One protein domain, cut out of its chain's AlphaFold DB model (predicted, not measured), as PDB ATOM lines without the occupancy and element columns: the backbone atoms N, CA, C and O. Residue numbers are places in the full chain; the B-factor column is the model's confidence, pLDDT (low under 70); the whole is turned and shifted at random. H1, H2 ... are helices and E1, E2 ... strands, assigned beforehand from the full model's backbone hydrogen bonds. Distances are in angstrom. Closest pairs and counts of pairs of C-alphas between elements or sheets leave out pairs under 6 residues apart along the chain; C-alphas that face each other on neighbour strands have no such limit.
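AT A GLANCE: This is residues 2 to 14, 25 to 81 and 225 to 257 of the 263 residues of an uncharacterized protein of Bdellovibrio sp. NC01 (UniProt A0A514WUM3). A long, twisted hairpin of strands E1 and E2, with short E3 added at one end, has helix H2 running beside E1 and the long helix H4 slanting over one face; H3 sits between these two helices at the other end. H1 lies off by itself. The printed part has 103 residues, in the order H1 H2 E1 E2 E3 H3 H4, mixed helices and strands. The antiparallel sheet, order E1 E2 E3, is a meander, each strand the antiparallel neighbour of the one before. The whole is only just compact, close to loose, with a radius of gyration of the C-alphas of 15.3 A, and elongated, spanning 48 by 28 by 23 A.

IN THESE COORDINATES: Find C-alpha 2 at (135.847, 170.669, 116.580), where H1 runs to residue 6. H2 takes residues 27 to 39, 17.9 A. E1, residues 46 to 57, 32.1 A, bends by 55 degrees at residue 54; E2 is residues 62 to 74, 35.7 A, and E3 79 to 81. H3 is residues 225 to 232; H4, residues 236 to 257, runs 31.1 A to C-alpha 257 at (153.879, 167.630, 112.991).

HOW THE PARTS SIT: Look across hairpin E1 and E2 for N 51 and O 68, 2.8 A; across hairpin E2 and E3, N 73 and O 80 are 2.9 A apart. H2 is on the sheet, along E1 at 17 degrees on the local plane; their closest C-alphas, Lys 27 and Leu 55, are 5.6 A apart. H3 and H4 are on the same face, making two layers, helices on one face of a sheet. H4's height over the sheet is 11.2 A. H3 touches H4 about perpendicular at 83 degrees, closest C-alphas Lys 230 and Met 238, 6.4 A. In each helix every O i to N i+4 pair is within hydrogen-bond range.

THE WHOLE: Two cuts leave gaps of 22.4 A, C-alpha 14 to 25, and 29.1 A, C-alpha 81 to 225. Residues 2 to 14 are under pLDDT 70.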
ATOM      1  N   LYS A   2     136.830 171.741 116.290       30.61
ATOM      2  CA  LYS A   2     135.847 170.669 116.580       30.61
ATOM      3  C   LYS A   2     136.308 169.255 116.184       30.61
ATOM      4  O   LYS A   2     135.971 168.320 116.887       30.61
ATOM      5  N   ALA A   3     137.076 169.084 115.103       36.16
ATOM      6  CA  ALA A   3     137.573 167.767 114.678       36.16
ATOM      7  C   ALA A   3     138.675 167.199 115.598       36.16
ATOM      8  O   ALA A   3     138.599 166.036 115.970       36.16
ATOM      9  N   LEU A   4     139.646 168.019 116.020       35.91
ATOM     10  CA  LEU A   4     140.707 167.604 116.954       35.91
ATOM     11  C   LEU A   4     140.163 167.392 118.376       35.91
ATOM     12  O   LEU A   4     140.504 166.405 119.014       35.91
ATOM     13  N   ILE A   5     139.240 168.250 118.835       37.62
ATOM     14  CA  ILE A   5     138.565 168.093 120.135       37.62
ATOM     15  C   ILE A   5     137.637 166.864 120.137       37.62
ATOM     16  O   ILE A   5     137.603 166.136 121.117       37.62
ATOM     17  N   LYS A   6     136.938 166.558 119.031       35.03
ATOM     18  CA  LYS A   6     136.137 165.322 118.907       35.03
ATOM     19  C   LYS A   6     136.978 164.040 118.882       35.03
ATOM     20  O   LYS A   6     136.449 162.982 119.202       35.03
ATOM     21  N   LYS A   7     138.253 164.117 118.482       36.84
ATOM     22  CA  LYS A   7     139.202 162.989 118.510       36.84
ATOM     23  C   LYS A   7     139.845 162.781 119.889       36.84
ATOM     24  O   LYS A   7     140.505 161.760 120.085       36.84
ATOM     25  N   ALA A   8     139.659 163.707 120.834       36.38
ATOM     26  CA  ALA A   8     140.026 163.519 122.233       36.38
ATOM     27  C   ALA A   8     138.968 162.632 122.904       36.38
ATOM     28  O   ALA A   8     138.074 163.103 123.604       36.38
ATOM     29  N   VAL A   9     139.019 161.333 122.612       28.62
ATOM     30  CA  VAL A   9     138.223 160.339 123.332       28.62
ATOM     31  C   VAL A   9     138.779 160.272 124.757       28.62
ATOM     32  O   VAL A   9     139.992 160.099 124.901       28.62
ATOM     33  N   PRO A  10     137.957 160.407 125.814       32.53
ATOM     34  CA  PRO A  10     138.408 160.078 127.156       32.53
ATOM     35  C   PRO A  10     138.756 158.588 127.159       32.53
ATOM     36  O   PRO A  10     137.880 157.731 127.055       32.53
ATOM     37  N   PHE A  11     140.051 158.278 127.195       32.53
ATOM     38  CA  PHE A  11     140.533 156.909 127.320       32.53
ATOM     39  C   PHE A  11     140.256 156.467 128.761       32.53
ATOM     40  O   PHE A  11     141.056 156.690 129.666       32.53
ATOM     41  N   VAL A  12     139.063 155.926 128.991       28.30
ATOM     42  CA  VAL A  12     138.695 155.297 130.260       28.30
ATOM     43  C   VAL A  12     139.262 153.882 130.227       28.30
ATOM     44  O   VAL A  12     138.826 153.055 129.427       28.30
ATOM     45  N   PHE A  13     140.257 153.605 131.071       29.62
ATOM     46  CA  PHE A  13     140.771 152.252 131.271       29.62
ATOM     47  C   PHE A  13     139.706 151.417 131.992       29.62
ATOM     48  O   PHE A  13     139.611 151.440 133.216       29.62
ATOM     49  N   VAL A  14     138.893 150.670 131.247       25.47
ATOM     50  CA  VAL A  14     138.082 149.590 131.822       25.47
ATOM     51  C   VAL A  14     138.965 148.353 131.821       25.47
ATOM     52  O   VAL A  14     139.221 147.801 130.764       25.47
ATOM     53  N   ILE A  25     157.403 143.693 143.271       86.88
ATOM     54  CA  ILE A  25     157.276 144.850 142.385       86.88
ATOM     55  C   ILE A  25     158.457 145.776 142.666       86.88
ATOM     56  O   ILE A  25     158.579 146.342 143.750       86.88
ATOM     57  N   THR A  26     159.340 145.927 141.682       90.06
ATOM     58  CA  THR A  26     160.459 146.870 141.755       90.06
ATOM     59  C   THR A  26     160.339 147.900 140.647       90.06
ATOM     60  O   THR A  26     159.942 147.587 139.524       90.06
ATOM     61  N   LYS A  27     160.733 149.138 140.952       92.75
ATOM     62  CA  LYS A  27     160.767 150.239 139.985       92.75
ATOM     63  C   LYS A  27     161.549 149.877 138.718       92.75
ATOM     64  O   LYS A  27     161.109 150.189 137.617       92.75
ATOM     65  N   ASP A  28     162.676 149.186 138.873       93.00
ATOM     66  CA  ASP A  28     163.549 148.821 137.756       93.00
ATOM     67  C   ASP A  28     162.907 147.769 136.845       93.00
ATOM     68  O   ASP A  28     162.967 147.903 135.623       93.00
ATOM     69  N   ALA A  29     162.218 146.770 137.413       91.69
ATOM     70  CA  ALA A  29     161.475 145.791 136.620       91.69
ATOM     71  C   ALA A  29     160.341 146.452 135.818       91.69
ATOM     72  O   ALA A  29     160.170 146.159 134.634       91.69
ATOM     73  N   VAL A  30     159.606 147.383 136.437       91.94
ATOM     74  CA  VAL A  30     158.533 148.130 135.760       91.94
ATOM     75  C   VAL A  30     159.109 149.003 134.648       91.94
ATOM     76  O   VAL A  30     158.625 148.957 133.519       91.94
ATOM     77  N   ASN A  31     160.185 149.743 134.926       93.56
ATOM     78  CA  ASN A  31     160.857 150.581 133.934       93.56
ATOM     79  C   ASN A  31     161.393 149.778 132.749       93.56
ATOM     80  O   ASN A  31     161.274 150.237 131.617       93.56
ATOM     81  N   ALA A  32     161.924 148.574 132.974       93.06
ATOM     82  CA  ALA A  32     162.368 147.703 131.890       93.06
ATOM     83  C   ALA A  32     161.205 147.307 130.961       93.06
ATOM     84  O   ALA A  32     161.342 147.379 129.738       93.06
ATOM     85  N   LYS A  33     160.040 146.945 131.523       90.88
ATOM     86  CA  LYS A  33     158.840 146.605 130.737       90.88
ATOM     87  C   LYS A  33     158.292 147.807 129.972       90.88
ATOM     88  O   LYS A  33     158.018 147.707 128.779       90.88
ATOM     89  N   VAL A  34     158.182 148.955 130.635       90.12
ATOM     90  CA  VAL A  34     157.688 150.196 130.022       90.12
ATOM     91  C   VAL A  34     158.624 150.685 128.913       90.12
ATOM     92  O   VAL A  34     158.152 151.081 127.850       90.12
ATOM     93  N   ALA A  35     159.942 150.603 129.110       91.00
ATOM     94  CA  ALA A  35     160.917 150.951 128.082       91.00
ATOM     95  C   ALA A  35     160.811 150.029 126.857       91.00
ATOM     96  O   ALA A  35     160.857 150.516 125.728       91.00
ATOM     97  N   ALA A  36     160.610 148.722 127.062       90.25
ATOM     98  CA  ALA A  36     160.391 147.778 125.968       90.25
ATOM     99  C   ALA A  36     159.124 148.127 125.165       90.25
ATOM    100  O   ALA A  36     159.180 148.198 123.937       90.25
ATOM    101  N   LEU A  37     158.019 148.441 125.848       87.06
ATOM    102  CA  LEU A  37     156.774 148.893 125.217       87.06
ATOM    103  C   LEU A  37     156.964 150.185 124.409       87.06
ATOM    104  O   LEU A  37     156.548 150.254 123.255       87.06
ATOM    105  N   ALA A  38     157.627 151.193 124.981       87.81
ATOM    106  CA  ALA A  38     157.889 152.456 124.294       87.81
ATOM    107  C   ALA A  38     158.809 152.271 123.076       87.81
ATOM    108  O   ALA A  38     158.585 152.885 122.035       87.81
ATOM    109  N   SER A  39     159.810 151.386 123.173       88.75
ATOM    110  CA  SER A  39     160.778 151.144 122.098       88.75
ATOM    111  C   SER A  39     160.146 150.628 120.804       88.75
ATOM    112  O   SER A  39     160.649 150.942 119.730       88.75
ATOM    113  N   ALA A  40     159.009 149.927 120.884       87.38
ATOM    114  CA  ALA A  40     158.275 149.440 119.715       87.38
ATOM    115  C   ALA A  40     157.704 150.564 118.828       87.38
ATOM    116  O   ALA A  40     157.329 150.312 117.685       87.38
ATOM    117  N   TYR A  41     157.641 151.792 119.349       85.38
ATOM    118  CA  TYR A  41     157.150 152.982 118.652       85.38
ATOM    119  C   TYR A  41     158.269 153.971 118.297       85.38
ATOM    120  O   TYR A  41     157.989 155.023 117.721       85.38
ATOM    121  N   ASN A  42     159.517 153.661 118.657       91.56
ATOM    122  CA  ASN A  42     160.653 154.532 118.396       91.56
ATOM    123  C   ASN A  42     161.236 154.256 117.008       91.56
ATOM    124  O   ASN A  42     161.514 153.113 116.651       91.56
ATOM    125  N   ASP A  43     161.452 155.323 116.250       93.00
ATOM    126  CA  ASP A  43     162.059 155.312 114.921       93.00
ATOM    127  C   ASP A  43     162.891 156.591 114.715       93.00
ATOM    128  O   ASP A  43     163.024 157.413 115.623       93.00
ATOM    129  N   ASP A  44     163.449 156.791 113.518       93.44
ATOM    130  CA  ASP A  44     164.272 157.971 113.196       93.44
ATOM    131  C   ASP A  44     163.530 159.316 113.354       93.44
ATOM    132  O   ASP A  44     164.149 160.381 113.410       93.44
ATOM    133  N   SER A  45     162.196 159.289 113.404       93.88
ATOM    134  CA  SER A  45     161.319 160.457 113.507       93.88
ATOM    135  C   SER A  45     160.557 160.546 114.831       93.88
ATOM    136  O   SER A  45     159.916 161.567 115.080       93.88
ATOM    137  N   THR A  46     160.611 159.510 115.673       94.25
ATOM    138  CA  THR A  46     159.783 159.364 116.873       94.25
ATOM    139  C   THR A  46     160.618 158.828 118.028       94.25
ATOM    140  O   THR A  46     161.210 157.756 117.946       94.25
ATOM    141  N   ASN A  47     160.635 159.555 119.142       95.00
ATOM    142  CA  ASN A  47     161.272 159.120 120.377       95.00
ATOM    143  C   ASN A  47     160.301 159.264 121.549       95.00
ATOM    144  O   ASN A  47     159.909 160.371 121.912       95.00
ATOM    145  N   ILE A  48     159.936 158.136 122.143       92.19
ATOM    146  CA  ILE A  48     159.073 158.022 123.308       92.19
ATOM    147  C   ILE A  48     159.886 157.435 124.452       92.19
ATOM    148  O   ILE A  48     160.561 156.411 124.310       92.19
ATOM    149  N   GLN A  49     159.805 158.094 125.602       92.56
ATOM    150  CA  GLN A  49     160.404 157.647 126.849       92.56
ATOM    151  C   GLN A  49     159.376 157.797 127.956       92.56
ATOM    152  O   GLN A  49     158.708 158.823 128.050       92.56
ATOM    153  N   VAL A  50     159.257 156.785 128.804       91.38
ATOM    154  CA  VAL A  50     158.440 156.827 130.014       91.38
ATOM    155  C   VAL A  50     159.224 156.122 131.107       91.38
ATOM    156  O   VAL A  50     159.789 155.055 130.879       91.38
ATOM    157  N   VAL A  51     159.293 156.737 132.280       93.06
ATOM    158  CA  VAL A  51     160.059 156.225 133.410       93.06
ATOM    159  C   VAL A  51     159.338 156.520 134.715       93.06
ATOM    160  O   VAL A  51     158.937 157.651 134.993       93.06
ATOM    161  N   PHE A  52     159.216 155.497 135.549       93.38
ATOM    162  CA  PHE A  52     158.892 155.639 136.954       93.38
ATOM    163  C   PHE A  52     160.123 156.170 137.691       93.38
ATOM    164  O   PHE A  52     161.181 155.535 137.728       93.38
ATOM    165  N   THR A  53     159.998 157.359 138.271       94.94
ATOM    166  CA  THR A  53     161.027 157.976 139.116       94.94
ATOM    167  C   THR A  53     160.951 157.476 140.550       94.94
ATOM    168  O   THR A  53     161.987 157.320 141.198       94.94
ATOM    169  N   ASP A  54     159.737 157.168 141.000       93.50
ATOM    170  CA  ASP A  54     159.438 156.605 142.310       93.50
ATOM    171  C   ASP A  54     158.357 155.532 142.167       93.50
ATOM    172  O   ASP A  54     157.506 155.635 141.278       93.50
ATOM    173  N   LEU A  55     158.419 154.502 143.005       93.88
ATOM    174  CA  LEU A  55     157.412 153.454 143.059       93.88
ATOM    175  C   LEU A  55     157.464 152.734 144.408       93.88
ATOM    176  O   LEU A  55     158.408 151.996 144.687       93.88
ATOM    177  N   ASN A  56     156.408 152.912 145.190       93.25
ATOM    178  CA  ASN A  56     156.193 152.272 146.474       93.25
ATOM    179  C   ASN A  56     154.784 151.672 146.507       93.25
ATOM    180  O   ASN A  56     153.786 152.368 146.298       93.25
ATOM    181  N   VAL A  57     154.707 150.374 146.762       91.50
ATOM    182  CA  VAL A  57     153.465 149.599 146.784       91.50
ATOM    183  C   VAL A  57     153.479 148.706 148.017       91.50
ATOM    184  O   VAL A  57     154.523 148.159 148.373       91.50
ATOM    185  N   ASP A  58     152.333 148.567 148.674       90.88
ATOM    186  CA  ASP A  58     152.140 147.572 149.727       90.88
ATOM    187  C   ASP A  58     151.333 146.375 149.194       90.88
ATOM    188  O   ASP A  58     151.101 146.236 147.992       90.88
ATOM    189  N   SER A  59     150.914 145.472 150.083       88.56
ATOM    190  CA  SER A  59     150.130 144.296 149.694       88.56
ATOM    191  C   SER A  59     148.732 144.627 149.161       88.56
ATOM    192  O   SER A  59     148.066 143.743 148.632       88.56
ATOM    193  N   VAL A  60     148.264 145.865 149.325       89.62
ATOM    194  CA  VAL A  60     146.898 146.294 149.019       89.62
ATOM    195  C   VAL A  60     146.853 147.311 147.882       89.62
ATOM    196  O   VAL A  60     145.934 147.251 147.078       89.62
ATOM    197  N   ARG A  61     147.791 148.263 147.817       91.12
ATOM    198  CA  ARG A  61     147.703 149.433 146.930       91.12
ATOM    199  C   ARG A  61     149.062 150.067 146.633       91.12
ATOM    200  O   ARG A  61     150.074 149.782 147.270       91.12
ATOM    201  N   ALA A  62     149.066 151.008 145.690       91.25
ATOM    202  CA  ALA A  62     150.178 151.938 145.531       91.25
ATOM    203  C   ALA A  62     150.135 153.012 146.626       91.25
ATOM    204  O   ALA A  62     149.095 153.644 146.847       91.25
ATOM    205  N   LEU A  63     151.274 153.233 147.276       93.44
ATOM    206  CA  LEU A  63     151.466 154.268 148.288       93.44
ATOM    207  C   LEU A  63     152.028 155.537 147.659       93.44
ATOM    208  O   LEU A  63     151.487 156.619 147.864       93.44
ATOM    209  N   ASP A  64     153.052 155.388 146.826       93.19
ATOM    210  CA  ASP A  64     153.718 156.494 146.155       93.19
ATOM    211  C   ASP A  64     154.119 156.059 144.755       93.19
ATOM    212  O   ASP A  64     154.580 154.936 144.542       93.19
ATOM    213  N   PHE A  65     153.972 156.947 143.782       92.69
ATOM    214  CA  PHE A  65     154.645 156.758 142.508       92.69
ATOM    215  C   PHE A  65     154.951 158.098 141.866       92.69
ATOM    216  O   PHE A  65     154.224 159.079 142.022       92.69
ATOM    217  N   GLY A  66     156.033 158.125 141.105       94.44
ATOM    218  CA  GLY A  66     156.407 159.260 140.285       94.44
ATOM    219  C   GLY A  66     156.638 158.793 138.863       94.44
ATOM    220  O   GLY A  66     157.310 157.787 138.670       94.44
ATOM    221  N   VAL A  67     156.111 159.509 137.875       94.19
ATOM    222  CA  VAL A  67     156.285 159.202 136.452       94.19
ATOM    223  C   VAL A  67     156.770 160.439 135.713       94.19
ATOM    224  O   VAL A  67     156.241 161.539 135.881       94.19
ATOM    225  N   LYS A  68     157.762 160.240 134.852       94.88
ATOM    226  CA  LYS A  68     158.157 161.186 133.814       94.88
ATOM    227  C   LYS A  68     158.001 160.532 132.458       94.88
ATOM    228  O   LYS A  68     158.133 159.318 132.327       94.88
ATOM    229  N   GLY A  69     157.769 161.344 131.446       93.56
ATOM    230  CA  GLY A  69     157.754 160.856 130.082       93.56
ATOM    231  C   GLY A  69     157.964 161.967 129.079       93.56
ATOM    232  O   GLY A  69     157.762 163.139 129.384       93.56
ATOM    233  N   SER A  70     158.375 161.595 127.881       94.44
ATOM    234  CA  SER A  70     158.548 162.511 126.770       94.44
ATOM    235  C   SER A  70     158.178 161.830 125.465       94.44
ATOM    236  O   SER A  70     158.469 160.651 125.274       94.44
ATOM    237  N   VAL A  71     157.585 162.595 124.557       93.88
ATOM    238  CA  VAL A  71     157.404 162.232 123.154       93.88
ATOM    239  C   VAL A  71     158.009 163.340 122.316       93.88
ATOM    240  O   VAL A  71     157.504 164.460 122.312       93.88
ATOM    241  N   ASN A  72     159.071 163.031 121.588       96.50
ATOM    242  CA  ASN A  72     159.564 163.858 120.501       96.50
ATOM    243  C   ASN A  72     159.099 163.236 119.186       96.50
ATOM    244  O   ASN A  72     159.303 162.044 118.957       96.50
ATOM    245  N   LYS A  73     158.474 164.039 118.327       95.81
ATOM    246  CA  LYS A  73     158.147 163.622 116.969       95.81
ATOM    247  C   LYS A  73     158.530 164.694 115.965       95.81
ATOM    248  O   LYS A  73     158.158 165.857 116.118       95.81
ATOM    249  N   LYS A  74     159.229 164.294 114.908       96.75
ATOM    250  CA  LYS A  74     159.631 165.150 113.793       96.75
ATOM    251  C   LYS A  74     158.764 164.863 112.568       96.75
ATOM    252  O   LYS A  74     158.668 163.724 112.127       96.75
ATOM    253  N   GLY A  75     158.149 165.905 112.018       94.44
ATOM    254  CA  GLY A  75     157.406 165.859 110.759       94.44
ATOM    255  C   GLY A  75     158.092 166.646 109.653       94.44
ATOM    256  O   GLY A  75     159.213 167.135 109.810       94.44
ATOM    257  N   THR A  76     157.396 166.791 108.527       93.38
ATOM    258  CA  THR A  76     157.880 167.583 107.386       93.38
ATOM    259  C   THR A  76     157.790 169.084 107.641       93.38
ATOM    260  O   THR A  76     158.582 169.848 107.095       93.38
ATOM    261  N   GLU A  77     156.838 169.515 108.471       94.00
ATOM    262  CA  GLU A  77     156.578 170.931 108.728       94.00
ATOM    263  C   GLU A  77     157.041 171.356 110.125       94.00
ATOM    264  O   GLU A  77     157.622 172.428 110.272       94.00
ATOM    265  N   ASN A  78     156.834 170.536 111.155       94.12
ATOM    266  CA  ASN A  78     157.109 170.906 112.543       94.12
ATOM    267  C   ASN A  78     157.798 169.785 113.330       94.12
ATOM    268  O   ASN A  78     157.970 168.658 112.871       94.12
ATOM    269  N   THR A  79     158.183 170.109 114.561       95.69
ATOM    270  CA  THR A  79     158.570 169.138 115.586       95.69
ATOM    271  C   THR A  79     157.654 169.324 116.785       95.69
ATOM    272  O   THR A  79     157.400 170.457 117.194       95.69
ATOM    273  N   LEU A  80     157.156 168.216 117.320       96.44
ATOM    274  CA  LEU A  80     156.356 168.164 118.533       96.44
ATOM    275  C   LEU A  80     157.226 167.622 119.667       96.44
ATOM    276  O   LEU A  80     157.812 166.552 119.521       96.44
ATOM    277  N   ASN A  81     157.272 168.327 120.796       96.94
ATOM    278  CA  ASN A  81     157.818 167.804 122.050       96.94
ATOM    279  C   ASN A  81     156.732 167.815 123.120       96.94
ATOM    280  O   ASN A  81     156.358 168.879 123.607       96.94
ATOM    281  N   LYS A 225     148.417 149.699 141.671       89.69
ATOM    282  CA  LYS A 225     149.157 148.463 141.956       89.69
ATOM    283  C   LYS A 225     148.800 147.382 140.933       89.69
ATOM    284  O   LYS A 225     149.693 146.832 140.303       89.69
ATOM    285  N   GLU A 226     147.514 147.150 140.708       88.56
ATOM    286  CA  GLU A 226     147.003 146.130 139.790       88.56
ATOM    287  C   GLU A 226     147.380 146.459 138.341       88.56
ATOM    288  O   GLU A 226     147.716 145.568 137.562       88.56
ATOM    289  N   VAL A 227     147.392 147.744 137.973       87.88
ATOM    290  CA  VAL A 227     147.915 148.200 136.676       87.88
ATOM    291  C   VAL A 227     149.389 147.811 136.516       87.88
ATOM    292  O   VAL A 227     149.774 147.269 135.483       87.88
ATOM    293  N   ILE A 228     150.216 148.055 137.535       89.31
ATOM    294  CA  ILE A 228     151.646 147.725 137.510       89.31
ATOM    295  C   ILE A 228     151.873 146.213 137.463       89.31
ATOM    296  O   ILE A 228     152.700 145.746 136.680       89.31
ATOM    297  N   GLU A 229     151.132 145.444 138.259       89.62
ATOM    298  CA  GLU A 229     151.190 143.979 138.256       89.62
ATOM    299  C   GLU A 229     150.891 143.424 136.865       89.62
ATOM    300  O   GLU A 229     151.652 142.601 136.357       89.62
ATOM    301  N   LYS A 230     149.860 143.955 136.201       89.94
ATOM    302  CA  LYS A 230     149.501 143.596 134.826       89.94
ATOM    303  C   LYS A 230     150.568 143.953 133.797       89.94
ATOM    304  O   LYS A 230     150.788 143.190 132.859       89.94
ATOM    305  N   ILE A 231     151.247 145.093 133.955       89.00
ATOM    306  CA  ILE A 231     152.388 145.447 133.095       89.00
ATOM    307  C   ILE A 231     153.521 144.431 133.286       89.00
ATOM    308  O   ILE A 231     154.109 143.965 132.312       89.00
ATOM    309  N   LEU A 232     153.829 144.065 134.533       90.12
ATOM    310  CA  LEU A 232     154.902 143.121 134.846       90.12
ATOM    311  C   LEU A 232     154.601 141.697 134.364       90.12
ATOM    312  O   LEU A 232     155.523 141.006 133.929       90.12
ATOM    313  N   SER A 233     153.336 141.279 134.418       90.12
ATOM    314  CA  SER A 233     152.887 139.956 133.980       90.12
ATOM    315  C   SER A 233     152.551 139.861 132.495       90.12
ATOM    316  O   SER A 233     152.072 138.815 132.069       90.12
ATOM    317  N   GLU A 234     152.764 140.931 131.726       88.12
ATOM    318  CA  GLU A 234     152.432 140.995 130.298       88.12
ATOM    319  C   GLU A 234     150.961 140.665 130.007       88.12
ATOM    320  O   GLU A 234     150.627 139.956 129.057       88.12
ATOM    321  N   ASP A 235     150.068 141.175 130.855       90.50
ATOM    322  CA  ASP A 235     148.633 140.967 130.707       90.50
ATOM    323  C   ASP A 235     148.141 141.462 129.336       90.50
ATOM    324  O   ASP A 235     148.368 142.611 128.942       90.50
ATOM    325  N   ALA A 236     147.450 140.586 128.605       89.00
ATOM    326  CA  ALA A 236     147.077 140.836 127.217       89.00
ATOM    327  C   ALA A 236     146.101 142.015 127.069       89.00
ATOM    328  O   ALA A 236     146.237 142.807 126.134       89.00
ATOM    329  N   GLU A 237     145.141 142.152 127.988       86.69
ATOM    330  CA  GLU A 237     144.162 143.246 127.983       86.69
ATOM    331  C   GLU A 237     144.861 144.587 128.245       86.69
ATOM    332  O   GLU A 237     144.689 145.550 127.493       86.69
ATOM    333  N   MET A 238     145.737 144.635 129.255       84.75
ATOM    334  CA  MET A 238     146.555 145.813 129.538       84.75
ATOM    335  C   MET A 238     147.427 146.212 128.343       84.75
ATOM    336  O   MET A 238     147.466 147.384 127.962       84.75
ATOM    337  N   TYR A 239     148.107 145.252 127.718       84.25
ATOM    338  CA  TYR A 239     148.974 145.520 126.570       84.25
ATOM    339  C   TYR A 239     148.181 146.020 125.358       84.25
ATOM    340  O   TYR A 239     148.642 146.919 124.654       84.25
ATOM    341  N   GLN A 240     146.969 145.506 125.125       87.06
ATOM    342  CA  GLN A 240     146.079 146.034 124.088       87.06
ATOM    343  C   GLN A 240     145.687 147.490 124.358       87.06
ATOM    344  O   GLN A 240     145.733 148.308 123.435       87.06
ATOM    345  N   HIS A 241     145.365 147.843 125.606       81.69
ATOM    346  CA  HIS A 241     145.055 149.226 125.972       81.69
ATOM    347  C   HIS A 241     146.256 150.162 125.804       81.69
ATOM    348  O   HIS A 241     146.112 151.223 125.192       81.69
ATOM    349  N   ILE A 242     147.445 149.758 126.269       84.81
ATOM    350  CA  ILE A 242     148.677 150.541 126.095       84.81
ATOM    351  C   ILE A 242     148.968 150.744 124.606       84.81
ATOM    352  O   ILE A 242     149.185 151.874 124.171       84.81
ATOM    353  N   ASN A 243     148.899 149.684 123.799       84.12
ATOM    354  CA  ASN A 243     149.163 149.774 122.365       84.12
ATOM    355  C   ASN A 243     148.142 150.657 121.633       84.12
ATOM    356  O   ASN A 243     148.508 151.421 120.736       84.12
ATOM    357  N   GLY A 244     146.866 150.577 122.019       85.75
ATOM    358  CA  GLY A 244     145.810 151.436 121.489       85.75
ATOM    359  C   GLY A 244     146.065 152.913 121.789       85.75
ATOM    360  O   GLY A 244     145.996 153.744 120.881       85.75
ATOM    361  N   PHE A 245     146.433 153.230 123.032       84.00
ATOM    362  CA  PHE A 245     146.788 154.589 123.439       84.00
ATOM    363  C   PHE A 245     148.030 155.106 122.699       84.00
ATOM    364  O   PHE A 245     148.006 156.204 122.145       84.00
ATOM    365  N   MET A 246     149.092 154.301 122.627       83.62
ATOM    366  CA  MET A 246     150.340 154.658 121.942       83.62
ATOM    367  C   MET A 246     150.128 154.888 120.444       83.62
ATOM    368  O   MET A 246     150.667 155.840 119.876       83.62
ATOM    369  N   LYS A 247     149.283 154.071 119.803       84.94
ATOM    370  CA  LYS A 247     148.879 154.279 118.409       84.94
ATOM    371  C   LYS A 247     148.130 155.597 118.233       84.94
ATOM    372  O   LYS A 247     148.511 156.390 117.379       84.94
ATOM    373  N   TRP A 248     147.106 155.850 119.048       85.31
ATOM    374  CA  TRP A 248     146.359 157.108 118.998       85.31
ATOM    375  C   TRP A 248     147.280 158.322 119.188       85.31
ATOM    376  O   TRP A 248     147.201 159.282 118.420       85.31
ATOM    377  N   LEU A 249     148.197 158.255 120.156       85.94
ATOM    378  CA  LEU A 249     149.174 159.306 120.425       85.94
ATOM    379  C   LEU A 249     150.075 159.553 119.211       85.94
ATOM    380  O   LEU A 249     150.281 160.704 118.824       85.94
ATOM    381  N   ASN A 250     150.578 158.486 118.584       85.81
ATOM    382  CA  ASN A 250     151.390 158.586 117.378       85.81
ATOM    383  C   ASN A 250     150.605 159.165 116.189       85.81
ATOM    384  O   ASN A 250     151.139 160.003 115.462       85.81
ATOM    385  N   ASP A 251     149.345 158.771 116.001       87.69
ATOM    386  CA  ASP A 251     148.491 159.268 114.917       87.69
ATOM    387  C   ASP A 251     148.211 160.772 115.084       87.69
ATOM    388  O   ASP A 251     148.401 161.552 114.147       87.69
ATOM    389  N   VAL A 252     147.848 161.208 116.297       88.25
ATOM    390  CA  VAL A 252     147.651 162.632 116.622       88.25
ATOM    391  C   VAL A 252     148.950 163.415 116.451       88.25
ATOM    392  O   VAL A 252     148.954 164.476 115.826       88.25
ATOM    393  N   ALA A 253     150.068 162.898 116.965       90.12
ATOM    394  CA  ALA A 253     151.366 163.540 116.811       90.12
ATOM    395  C   ALA A 253     151.744 163.681 115.329       90.12
ATOM    396  O   ALA A 253     152.212 164.744 114.933       90.12
ATOM    397  N   THR A 254     151.493 162.656 114.505       91.44
ATOM    398  CA  THR A 254     151.726 162.678 113.049       91.44
ATOM    399  C   THR A 254     150.920 163.780 112.364       91.44
ATOM    400  O   THR A 254     151.463 164.509 111.534       91.44
ATOM    401  N   GLU A 255     149.641 163.927 112.714       90.38
ATOM    402  CA  GLU A 255     148.780 164.990 112.180       90.38
ATOM    403  C   GLU A 255     149.343 166.374 112.542       90.38
ATOM    404  O   GLU A 255     149.515 167.222 111.668       90.38
ATOM    405  N   LEU A 256     149.730 166.579 113.804       91.06
ATOM    406  CA  LEU A 256     150.259 167.856 114.292       91.06
ATOM    407  C   LEU A 256     151.595 168.249 113.649       91.06
ATOM    408  O   LEU A 256     151.778 169.404 113.266       91.06
ATOM    409  N   VAL A 257     152.538 167.312 113.516       94.12
ATOM    410  CA  VAL A 257     153.879 167.630 112.991       94.12
ATOM    411  C   VAL A 257     153.896 167.900 111.487       94.12
ATOM    412  O   VAL A 257     154.831 168.526 110.989       94.12
TER     413      VAL A 257